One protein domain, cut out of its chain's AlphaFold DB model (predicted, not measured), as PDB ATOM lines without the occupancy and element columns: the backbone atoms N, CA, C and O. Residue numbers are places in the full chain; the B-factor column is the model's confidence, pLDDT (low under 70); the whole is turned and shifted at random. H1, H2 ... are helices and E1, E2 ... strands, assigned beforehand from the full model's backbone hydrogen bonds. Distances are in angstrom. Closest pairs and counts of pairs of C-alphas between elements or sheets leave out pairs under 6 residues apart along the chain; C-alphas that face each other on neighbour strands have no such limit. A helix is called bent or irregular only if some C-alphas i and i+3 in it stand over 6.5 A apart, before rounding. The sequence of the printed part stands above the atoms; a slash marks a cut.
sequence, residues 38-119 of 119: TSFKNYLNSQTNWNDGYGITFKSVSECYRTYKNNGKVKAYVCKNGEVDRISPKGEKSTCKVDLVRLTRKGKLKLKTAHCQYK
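What this domain is: This is residues 38 to 119 of the 119 residues of an uncharacterized protein of Planctomycetaceae bacterium (UniProt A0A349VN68). One strongly twisted antiparallel sheet is bent into two wings, E1 and E4 in one and E2 and E3 in the other, with the long strand E5 bending by 80 degrees through both and E6 running beside it. The short helix H1 packs on one face of this sheet, chiefly beside E1, and the hairpin E2 and E3 makes one end of the longest axis. The printed part has 82 residues, with one named helix and then six named strands, in the order H1 E1 E2 E3 E4 E5 E6; the class is mostly strand. The sheet is branched at E5, which has three neighbours, and E4 E5 E6 form a meander, each strand the antiparallel neighbour of the one before. The whole is compact, with a radius of gyration of the C-alphas of 13.1 A, and its outline is a rod of 45 by 22 by 19 A.

How they stand to each other: H1, residues 38 to 46, is on the sheet at a height of 7.7 A, with every O i to N i+4 pair within hydrogen-bond range. Its closest C-alphas to E1, residues 55 to 61, are those of Asn 45 and Thr 57, 5.7 A apart. H1 is over none of the strands, but only just: dropped onto the local plane, 2 of its 9 C-alphas fall on E1. E1 runs on into E2, residues 64 to 68, at 97 degrees. E2 forms a hairpin with E3, residues 74 to 79, with N 65 and O 78 2.8 A apart. E3 runs on into E4, residues 82 to 87, at 82 degrees. E4 is antiparallel to E1, with N 57 and O 85 2.9 A apart. E5, residues 93 to 104, bends at residue 97 and has staggered pairing: E4 and E3 lie on one side of it, with N 84 and O 96 2.9 A apart and N 77 and O 103 3.0 A apart. On the other side is E6, residues 109 to 118, with N 102 and O 110 2.8 A apart. E2 and E6 are apart.

Where its parts are: H1 begins at C-alpha 38 (250.274, 139.989, 127.780) and is 12.4 A long. E1 measures 17.0 A, E4 16.8 A, E3 14.5 A and E2 13.5 A. E5, the longest strand with 12 residues, spans 27.4 A from C-alpha 93 at (235.028, 158.097, 125.153). E6 spans 23.7 A, bends by 79 degrees at residue 115 and ends at C-alpha 118 (232.497, 157.094, 119.801).

The domain as a whole: The two C-alphas farthest apart, those of Asn 71 and Lys 119, are 45.6 A from each other. The printed part has no cut and ends at the chain's last residue. The link from H1 to E1 is short, with 8 residues; the other links are tight. The mean pLDDT of the printed part is 90.4, and no printed residue is under 70.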
ATOM      1  N   THR A  38     250.976 139.726 126.519       89.81
ATOM      2  CA  THR A  38     250.274 139.989 127.780       89.81
ATOM      3  C   THR A  38     251.054 140.951 128.669       89.81
ATOM      4  O   THR A  38     250.487 141.946 129.125       89.81
ATOM      5  N   SER A  39     252.354 140.712 128.879       90.31
ATOM      6  CA  SER A  39     253.190 141.634 129.659       90.31
ATOM      7  C   SER A  39     253.303 142.993 128.977       90.31
ATOM      8  O   SER A  39     253.283 144.019 129.654       90.31
ATOM      9  N   PHE A  40     253.310 143.025 127.641       91.62
ATOM     10  CA  PHE A  40     253.286 144.279 126.908       91.62
ATOM     11  C   PHE A  40     251.987 145.054 127.085       91.62
ATOM     12  O   PHE A  40     252.048 146.244 127.371       91.62
ATOM     13  N   LYS A  41     250.821 144.406 127.005       92.81
ATOM     14  CA  LYS A  41     249.537 145.056 127.305       92.81
ATOM     15  C   LYS A  41     249.530 145.664 128.707       92.81
ATOM     16  O   LYS A  41     249.143 146.817 128.878       92.81
ATOM     17  N   ASN A  42     249.983 144.899 129.699       91.75
ATOM     18  CA  ASN A  42     250.032 145.352 131.087       91.75
ATOM     19  C   ASN A  42     250.980 146.545 131.246       91.75
ATOM     20  O   ASN A  42     250.614 147.532 131.875       91.75
ATOM     21  N   TYR A  43     252.154 146.490 130.610       90.31
ATOM     22  CA  TYR A  43     253.085 147.612 130.560       90.31
ATOM     23  C   TYR A  43     252.452 148.848 129.908       90.31
ATOM     24  O   TYR A  43     252.552 149.940 130.450       90.31
ATOM     25  N   LEU A  44     251.770 148.698 128.769       91.12
ATOM     26  CA  LEU A  44     251.110 149.808 128.075       91.12
ATOM     27  C   LEU A  44     250.038 150.477 128.945       91.12
ATOM     28  O   LEU A  44     249.953 151.700 128.956       91.12
ATOM     29  N   ASN A  45     249.265 149.685 129.691       91.94
ATOM     30  CA  ASN A  45     248.244 150.184 130.617       91.94
ATOM     31  C   ASN A  45     248.825 150.772 131.909       91.94
ATOM     32  O   ASN A  45     248.150 151.552 132.571       91.94
ATOM     33  N   SER A  46     250.064 150.430 132.273       88.69
ATOM     34  CA  SER A  46     250.758 151.077 133.390       88.69
ATOM     35  C   SER A  46     251.301 152.460 133.017       88.69
ATOM     36  O   SER A  46     251.726 153.204 133.899       88.69
ATOM     37  N   GLN A  47     251.354 152.796 131.722       85.38
ATOM     38  CA  GLN A  47     251.789 154.107 131.248       85.38
ATOM     39  C   GLN A  47     250.590 155.046 131.159       85.38
ATOM     40  O   GLN A  47     249.675 154.845 130.363       85.38
ATOM     41  N   THR A  48     250.618 156.099 131.969       70.94
ATOM     42  CA  THR A  48     249.515 157.057 132.100       70.94
ATOM     43  C   THR A  48     249.632 158.249 131.152       70.94
ATOM     44  O   THR A  48     248.620 158.844 130.799       70.94
ATOM     45  N   ASN A  49     250.843 158.570 130.685       70.00
ATOM     46  CA  ASN A  49     251.113 159.764 129.885       70.00
ATOM     47  C   ASN A  49     251.470 159.396 128.442       70.00
ATOM     48  O   ASN A  49     252.640 159.252 128.082       70.00
ATOM     49  N   TRP A  50     250.443 159.252 127.607       81.12
ATOM     50  CA  TRP A  50     250.607 159.192 126.157       81.12
ATOM     51  C   TRP A  50     250.808 160.608 125.600       81.12
ATOM     52  O   TRP A  50     250.243 161.571 126.112       81.12
ATOM     53  N   ASN A  51     251.642 160.748 124.564       72.38
ATOM     54  CA  ASN A  51     252.101 162.054 124.055       72.38
ATOM     55  C   ASN A  51     250.978 163.018 123.615       72.38
ATOM     56  O   ASN A  51     251.254 164.191 123.396       72.38
ATOM     57  N   ASP A  52     249.751 162.536 123.426       74.31
ATOM     58  CA  ASP A  52     248.591 163.298 122.959       74.31
ATOM     59  C   ASP A  52     247.620 163.705 124.087       74.31
ATOM     60  O   ASP A  52     246.600 164.333 123.809       74.31
ATOM     61  N   GLY A  53     247.918 163.368 125.349       81.38
ATOM     62  CA  GLY A  53     247.089 163.718 126.510       81.38
ATOM     63  C   GLY A  53     245.801 162.901 126.649       81.38
ATOM     64  O   GLY A  53     244.973 163.209 127.502       81.38
ATOM     65  N   TYR A  54     245.612 161.866 125.827       87.19
ATOM     66  CA  TYR A  54     244.474 160.961 125.957       87.19
ATOM     67  C   TYR A  54     244.698 159.978 127.111       87.19
ATOM     68  O   TYR A  54     245.793 159.439 127.283       87.19
ATOM     69  N   GLY A  55     243.631 159.671 127.847       91.06
ATOM     70  CA  GLY A  55     243.584 158.477 128.686       91.06
ATOM     71  C   GLY A  55     243.474 157.249 127.789       91.06
ATOM     72  O   GLY A  55     242.564 157.178 126.966       91.06
ATOM     73  N   ILE A  56     244.399 156.300 127.909       93.12
ATOM     74  CA  ILE A  56     244.468 155.121 127.040       93.12
ATOM     75  C   ILE A  56     244.311 153.853 127.879       93.12
ATOM     76  O   ILE A  56     244.970 153.688 128.901       93.12
ATOM     77  N   THR A  57     243.463 152.926 127.435       94.50
ATOM     78  CA  THR A  57     243.316 151.602 128.051       94.50
ATOM     79  C   THR A  57     243.247 150.530 126.971       94.50
ATOM     80  O   THR A  57     242.259 150.397 126.252       94.50
ATOM     81  N   PHE A  58     244.309 149.743 126.842       94.81
ATOM     82  CA  PHE A  58     244.387 148.610 125.929       94.81
ATOM     83  C   PHE A  58     243.571 147.437 126.468       94.81
ATOM     84  O   PHE A  58     243.858 146.902 127.543       94.81
ATOM     85  N   LYS A  59     242.600 146.985 125.674       95.12
ATOM     86  CA  LYS A  59     241.830 145.763 125.930       95.12
ATOM     87  C   LYS A  59     242.586 144.533 125.446       95.12
ATOM     88  O   LYS A  59     242.723 143.547 126.178       95.12
ATOM     89  N   SER A  60     243.139 144.622 124.240       95.06
ATOM     90  CA  SER A  60     243.876 143.547 123.581       95.06
ATOM     91  C   SER A  60     244.976 144.096 122.673       95.06
ATOM     92  O   SER A  60     244.890 145.212 122.162       95.06
ATOM     93  N   VAL A  61     246.016 143.289 122.477       95.31
ATOM     94  CA  VAL A  61     247.071 143.485 121.476       95.31
ATOM     95  C   VAL A  61     247.397 142.125 120.870       95.31
ATOM     96  O   VAL A  61     247.388 141.116 121.578       95.31
ATOM     97  N   SER A  62     247.673 142.091 119.573       94.25
ATOM     98  CA  SER A  62     247.969 140.862 118.830       94.25
ATOM     99  C   SER A  62     249.111 141.079 117.836       94.25
ATOM    100  O   SER A  62     249.687 142.163 117.781       94.25
ATOM    101  N   GLU A  63     249.498 140.022 117.113       95.62
ATOM    102  CA  GLU A  63     250.570 140.041 116.098       95.62
ATOM    103  C   GLU A  63     251.824 140.787 116.571       95.62
ATOM    104  O   GLU A  63     252.326 141.726 115.946       95.62
ATOM    105  N   CYS A  64     252.293 140.391 117.750       93.94
ATOM    106  CA  CYS A  64     253.392 141.049 118.423       93.94
ATOM    107  C   CYS A  64     254.735 140.439 118.028       93.94
ATOM    108  O   CYS A  64     254.918 139.224 118.069       93.94
ATOM    109  N   TYR A  65     255.705 141.285 117.699       92.62
ATOM    110  CA  TYR A  65     257.040 140.870 117.294       92.62
ATOM    111  C   TYR A  65     258.109 141.878 117.718       92.62
ATOM    112  O   TYR A  65     257.863 143.065 117.963       92.62
ATOM    113  N   ARG A  66     259.349 141.392 117.788       91.38
ATOM    114  CA  ARG A  66     260.534 142.216 118.032       91.38
ATOM    115  C   ARG A  66     261.138 142.646 116.705       91.38
ATOM    116  O   ARG A  66     261.264 141.868 115.770       91.38
ATOM    117  N   THR A  67     261.549 143.899 116.645       91.19
ATOM    118  CA  THR A  67     262.394 144.423 115.572       91.19
ATOM    119  C   THR A  67     263.820 144.530 116.078       91.19
ATOM    120  O   THR A  67     264.047 144.790 117.264       91.19
ATOM    121  N   TYR A  68     264.784 144.381 115.178       89.50
ATOM    122  CA  TYR A  68     266.200 144.311 115.518       89.50
ATOM    123  C   TYR A  68     266.991 145.388 114.775       89.50
ATOM    124  O   TYR A  68     266.553 145.941 113.765       89.50
ATOM    125  N   LYS A  69     268.139 145.756 115.335       88.38
ATOM    126  CA  LYS A  69     269.179 146.513 114.633       88.38
ATOM    127  C   LYS A  69     270.067 145.539 113.852       88.38
ATOM    128  O   LYS A  69     270.103 144.358 114.178       88.38
ATOM    129  N   ASN A  70     270.868 146.060 112.924       91.12
ATOM    130  CA  ASN A  70     271.822 145.260 112.141       91.12
ATOM    131  C   ASN A  70     272.822 144.483 113.021       91.12
ATOM    132  O   ASN A  70     273.311 143.441 112.617       91.12
ATOM    133  N   ASN A  71     273.090 144.953 114.245       88.75
ATOM    134  CA  ASN A  71     273.953 144.278 115.221       88.75
ATOM    135  C   ASN A  71     273.221 143.265 116.127       88.75
ATOM    136  O   ASN A  71     273.678 143.002 117.237       88.75
ATOM    137  N   GLY A  72     272.036 142.787 115.733       84.75
ATOM    138  CA  GLY A  72     271.261 141.776 116.466       84.75
ATOM    139  C   GLY A  72     270.573 142.264 117.748       84.75
ATOM    140  O   GLY A  72     269.792 141.534 118.351       84.75
ATOM    141  N   LYS A  73     270.792 143.513 118.183       85.50
ATOM    142  CA  LYS A  73     270.141 144.053 119.388       85.50
ATOM    143  C   LYS A  73     268.676 144.407 119.112       85.50
ATOM    144  O   LYS A  73     268.376 145.073 118.119       85.50
ATOM    145  N   VAL A  74     267.781 144.061 120.043       85.44
ATOM    146  CA  VAL A  74     266.359 144.450 119.984       85.44
ATOM    147  C   VAL A  74     266.235 145.979 119.914       85.44
ATOM    148  O   VAL A  74     266.796 146.722 120.726       85.44
ATOM    149  N   LYS A  75     265.498 146.450 118.908       88.81
ATOM    150  CA  LYS A  75     265.238 147.861 118.599       88.81
ATOM    151  C   LYS A  75     263.913 148.327 119.196       88.81
ATOM    152  O   LYS A  75     263.852 149.404 119.800       88.81
ATOM    153  N   ALA A  76     262.862 147.544 118.989       92.00
ATOM    154  CA  ALA A  76     261.506 147.839 119.428       92.00
ATOM    155  C   ALA A  76     260.662 146.563 119.489       92.00
ATOM    156  O   ALA A  76     260.936 145.618 118.753       92.00
ATOM    157  N   TYR A  77     259.620 146.587 120.307       92.38
ATOM    158  CA  TYR A  77     258.550 145.594 120.334       92.38
ATOM    159  C   TYR A  77     257.309 146.253 119.757       92.38
ATOM    160  O   TYR A  77     257.006 147.407 120.077       92.38
ATOM    161  N   VAL A  78     256.676 145.555 118.827       94.00
ATOM    162  CA  VAL A  78     255.607 146.083 117.989       94.00
ATOM    163  C   VAL A  78     254.476 145.078 117.995       94.00
ATOM    164  O   VAL A  78     254.741 143.904 117.788       94.00
ATOM    165  N   CYS A  79     253.248 145.537 118.192       95.19
ATOM    166  CA  CYS A  79     252.046 144.748 117.941       95.19
ATOM    167  C   CYS A  79     251.239 145.417 116.833       95.19
ATOM    168  O   CYS A  79     251.160 146.654 116.781       95.19
ATOM    169  N   LYS A  80     250.673 144.592 115.957       94.94
ATOM    170  CA  LYS A  80     249.719 144.988 114.922       94.94
ATOM    171  C   LYS A  80     248.380 144.361 115.276       94.94
ATOM    172  O   LYS A  80     248.320 143.195 115.646       94.94
ATOM    173  N   ASN A  81     247.303 145.122 115.182       94.56
ATOM    174  CA  ASN A  81     245.990 144.708 115.672       94.56
ATOM    175  C   ASN A  81     245.872 144.664 117.206       94.56
ATOM    176  O   ASN A  81     246.833 144.524 117.972       94.56
ATOM    177  N   GLY A  82     244.634 144.855 117.645       94.81
ATOM    178  CA  GLY A  82     244.253 145.034 119.036       94.81
ATOM    179  C   GLY A  82     243.098 146.019 119.156       94.81
ATOM    180  O   GLY A  82     242.618 146.572 118.162       94.81
ATOM    181  N   GLU A  83     242.684 146.267 120.388       96.81
ATOM    182  CA  GLU A  83     241.604 147.191 120.712       96.81
ATOM    183  C   GLU A  83     242.002 148.066 121.897       96.81
ATOM    184  O   GLU A  83     242.601 147.600 122.873       96.81
ATOM    185  N   VAL A  84     241.666 149.348 121.800       95.44
ATOM    186  CA  VAL A  84     242.015 150.352 122.797       95.44
ATOM    187  C   VAL A  84     240.841 151.288 123.042       95.44
ATOM    188  O   VAL A  84     240.249 151.821 122.105       95.44
ATOM    189  N   ASP A  85     240.523 151.503 124.310       95.25
ATOM    190  CA  ASP A  85     239.616 152.556 124.735       95.25
ATOM    191  C   ASP A  85     240.419 153.840 124.960       95.25
ATOM    192  O   ASP A  85     241.507 153.823 125.544       95.25
ATOM    193  N   ARG A  86     239.894 154.956 124.456       92.81
ATOM    194  CA  ARG A  86     240.490 156.284 124.569       92.81
ATOM    195  C   ARG A  86     239.513 157.228 125.244       92.81
ATOM    196  O   ARG A  86     238.326 157.229 124.916       92.81
ATOM    197  N   ILE A  87     240.037 158.059 126.129       92.81
ATOM    198  CA  ILE A  87     239.326 159.168 126.756       92.81
ATOM    199  C   ILE A  87     240.036 160.447 126.323       92.81
ATOM    200  O   ILE A  87     241.228 160.605 126.591       92.81
ATOM    201  N   SER A  88     239.342 161.325 125.598       90.38
ATOM    202  CA  SER A  88     239.912 162.614 125.197       90.38
ATOM    203  C   SER A  88     240.115 163.515 126.423       90.38
ATOM    204  O   SER A  88     239.454 163.316 127.445       90.38
ATOM    205  N   PRO A  89     240.964 164.554 126.343       88.44
ATOM    206  CA  PRO A  89     241.082 165.549 127.414       88.44
ATOM    207  C   PRO A  89     239.754 166.240 127.771       88.44
ATOM    208  O   PRO A  89     239.625 166.806 128.851       88.44
ATOM    209  N   LYS A  90     238.761 166.189 126.871       90.56
ATOM    210  CA  LYS A  90     237.401 166.708 127.079       90.56
ATOM    211  C   LYS A  90     236.449 165.684 127.715       90.56
ATOM    212  O   LYS A  90     235.287 165.998 127.940       90.56
ATOM    213  N   GLY A  91     236.920 164.466 127.987       91.00
ATOM    214  CA  GLY A  91     236.142 163.379 128.586       91.00
ATOM    215  C   GLY A  91     235.391 162.490 127.591       91.00
ATOM    216  O   GLY A  91     234.703 161.562 128.016       91.00
ATOM    217  N   GLU A  92     235.525 162.720 126.282       92.50
ATOM    218  CA  GLU A  92     234.846 161.915 125.260       92.50
ATOM    219  C   GLU A  92     235.454 160.516 125.207       92.50
ATOM    220  O   GLU A  92     236.678 160.359 125.163       92.50
ATOM    221  N   LYS A  93     234.601 159.494 125.175       94.94
ATOM    222  CA  LYS A  93     235.028 158.097 125.153       94.94
ATOM    223  C   LYS A  93     234.919 157.544 123.744       94.94
ATOM    224  O   LYS A  93     233.924 157.735 123.053       94.94
ATOM    225  N   SER A  94     235.940 156.813 123.326       95.06
ATOM    226  CA  SER A  94     235.921 156.076 122.067       95.06
ATOM    227  C   SER A  94     236.623 154.737 122.214       95.06
ATOM    228  O   SER A  94     237.504 154.572 123.055       95.06
ATOM    229  N   THR A  95     236.238 153.779 121.384       96.75
ATOM    230  CA  THR A  95     236.940 152.508 121.220       96.75
ATOM    231  C   THR A  95     237.525 152.477 119.819       96.75
ATOM    232  O   THR A  95     236.814 152.691 118.843       96.75
ATOM    233  N   CYS A  96     238.825 152.233 119.703       95.19
ATOM    234  CA  CYS A  96     239.525 152.186 118.427       95.19
ATOM    235  C   CYS A  96     240.213 150.838 118.222       95.19
ATOM    236  O   CYS A  96     240.692 150.214 119.172       95.19
ATOM    237  N   LYS A  97     240.376 150.449 116.957       96.62
ATOM    238  CA  LYS A  97     241.317 149.390 116.589       96.62
ATOM    239  C   LYS A  97     242.746 149.912 116.675       96.62
ATOM    240  O   LYS A  97     243.031 151.053 116.305       96.62
ATOM    241  N   VAL A  98     243.657 149.071 117.148       95.81
ATOM    242  CA  VAL A  98     245.096 149.353 117.150       95.81
ATOM    243  C   VAL A  98     245.665 148.937 115.799       95.81
ATOM    244  O   VAL A  98     245.755 147.753 115.513       95.81
ATOM    245  N   ASP A  99     246.080 149.895 114.978       94.69
ATOM    246  CA  ASP A  99     246.794 149.602 113.726       94.69
ATOM    247  C   ASP A  99     248.258 149.250 114.033       94.69
ATOM    248  O   ASP A  99     248.833 148.289 113.522       94.69
ATOM    249  N   LEU A 100     248.869 150.010 114.949       95.31
ATOM    250  CA  LEU A 100     250.230 149.764 115.401       95.31
ATOM    251  C   LEU A 100     250.450 150.333 116.795       95.31
ATOM    252  O   LEU A 100     250.224 151.518 117.034       95.31
ATOM    253  N   VAL A 101     251.014 149.528 117.689       94.50
ATOM    254  CA  VAL A 101     251.609 150.020 118.933       94.50
ATOM    255  C   VAL A 101     253.064 149.589 119.006       94.50
ATOM    256  O   VAL A 101     253.416 148.452 118.700       94.50
ATOM    257  N   ARG A 102     253.938 150.528 119.360       92.88
ATOM    258  CA  ARG A 102     255.385 150.338 119.358       92.88
ATOM    259  C   ARG A 102     256.006 150.912 120.616       92.88
ATOM    260  O   ARG A 102     255.895 152.108 120.863       92.88
ATOM    261  N   LEU A 103     256.774 150.081 121.306       91.12
ATOM    262  CA  LEU A 103     257.712 150.488 122.346       91.12
ATOM    263  C   LEU A 103     259.127 150.413 121.784       91.12
ATOM    264  O   LEU A 103     259.516 149.424 121.170       91.12
ATOM    265  N   THR A 104     259.920 151.462 121.950       89.12
ATOM    266  CA  THR A 104     261.354 151.419 121.635       89.12
ATOM    267  C   THR A 104     262.157 151.063 122.875       89.12
ATOM    268  O   THR A 104     261.717 151.302 123.993       89.12
ATOM    269  N   ARG A 105     263.395 150.591 122.693       82.31
ATOM    270  CA  ARG A 105     264.292 150.312 123.828       82.31
ATOM    271  C   ARG A 105     264.560 151.541 124.716       82.31
ATOM    272  O   ARG A 105     264.942 151.391 125.863       82.31
ATOM    273  N   LYS A 106     264.365 152.755 124.191       81.75
ATOM    274  CA  LYS A 106     264.509 154.017 124.938       81.75
ATOM    275  C   LYS A 106     263.223 154.427 125.681       81.75
ATOM    276  O   LYS A 106     263.067 155.603 125.977       81.75
ATOM    277  N   GLY A 107     262.254 153.527 125.848       82.50
ATOM    278  CA  GLY A 107     260.972 153.831 126.495       82.50
ATOM    279  C   GLY A 107     259.989 154.640 125.639       82.50
ATOM    280  O   GLY A 107     258.859 154.856 126.051       82.50
ATOM    281  N   LYS A 108     260.368 155.074 124.425       86.50
ATOM    282  CA  LYS A 108     259.447 155.841 123.568       86.50
ATOM    283  C   LYS A 108     258.309 154.954 123.079       86.50
ATOM    284  O   LYS A 108     258.584 153.952 122.407       86.50
ATOM    285  N   LEU A 109     257.082 155.376 123.358       88.81
ATOM    286  CA  LEU A 109     255.847 154.763 122.892       88.81
ATOM    287  C   LEU A 109     255.300 155.481 121.655       88.81
ATOM    288  O   LEU A 109     255.421 156.696 121.509       88.81
ATOM    289  N   LYS A 110     254.701 154.713 120.748       91.19
ATOM    290  CA  LYS A 110     253.922 155.217 119.616       91.19
ATOM    291  C   LYS A 110     252.688 154.343 119.451       91.19
ATOM    292  O   LYS A 110     252.833 153.132 119.309       91.19
ATOM    293  N   LEU A 111     251.516 154.964 119.432       92.56
ATOM    294  CA  LEU A 111     250.239 154.321 119.148       92.56
ATOM    295  C   LEU A 111     249.656 154.940 117.878       92.56
ATOM    296  O   LEU A 111     249.637 156.159 117.721       92.56
ATOM    297  N   LYS A 112     249.216 154.087 116.961       93.88
ATOM    298  CA  LYS A 112     248.419 154.438 115.794       93.88
ATOM    299  C   LYS A 112     247.131 153.635 115.875       93.88
ATOM    300  O   LYS A 112     247.166 152.407 115.955       93.88
ATOM    301  N   THR A 113     246.013 154.341 115.867       93.69
ATOM    302  CA  THR A 113     244.681 153.749 115.889       93.69
ATOM    303  C   THR A 113     243.978 153.935 114.552       93.69
ATOM    304  O   THR A 113     244.337 154.803 113.757       93.69
ATOM    305  N   ALA A 114     242.974 153.101 114.314       93.12
ATOM    306  CA  ALA A 114     242.075 153.164 113.174       93.12
ATOM    307  C   ALA A 114     240.649 152.822 113.627       93.12
ATOM    308  O   ALA A 114     240.457 152.258 114.705       93.12
ATOM    309  N   HIS A 115     239.656 153.149 112.795       93.94
ATOM    310  CA  HIS A 115     238.249 152.777 113.005       93.94
ATOM    311  C   HIS A 115     237.744 153.077 114.429       93.94
ATOM    312  O   HIS A 115     237.271 152.186 115.130       93.94
ATOM    313  N   CYS A 116     237.907 154.323 114.877       93.50
ATOM    314  CA  CYS A 116     237.435 154.750 116.190       93.50
ATOM    315  C   CYS A 116     235.914 154.928 116.190       93.50
ATOM    316  O   CYS A 116     235.373 155.647 115.352       93.50
ATOM    317  N   GLN A 117     235.247 154.296 117.149       94.12
ATOM    318  CA  GLN A 117     233.819 154.427 117.408       94.12
ATOM    319  C   GLN A 117     233.623 155.216 118.700       94.12
ATOM    320  O   GLN A 117     234.165 154.841 119.742       94.12
ATOM    321  N   TYR A 118     232.880 156.315 118.627       89.69
ATOM    322  CA  TYR A 118     232.497 157.094 119.801       89.69
ATOM    323  C   TYR A 118     231.406 156.359 120.577       89.69
ATOM    324  O   TYR A 118     230.569 155.682 119.977       89.69
ATOM    325  N   LYS A 119     231.468 156.461 121.903       81.56
ATOM    326  CA  LYS A 119     230.474 155.910 122.823       81.56
ATOM    327  C   LYS A 119     229.601 157.013 123.388       81.56
ATOM    328  O   LYS A 119     230.161 158.100 123.653       81.56
TER     329      LYS A 119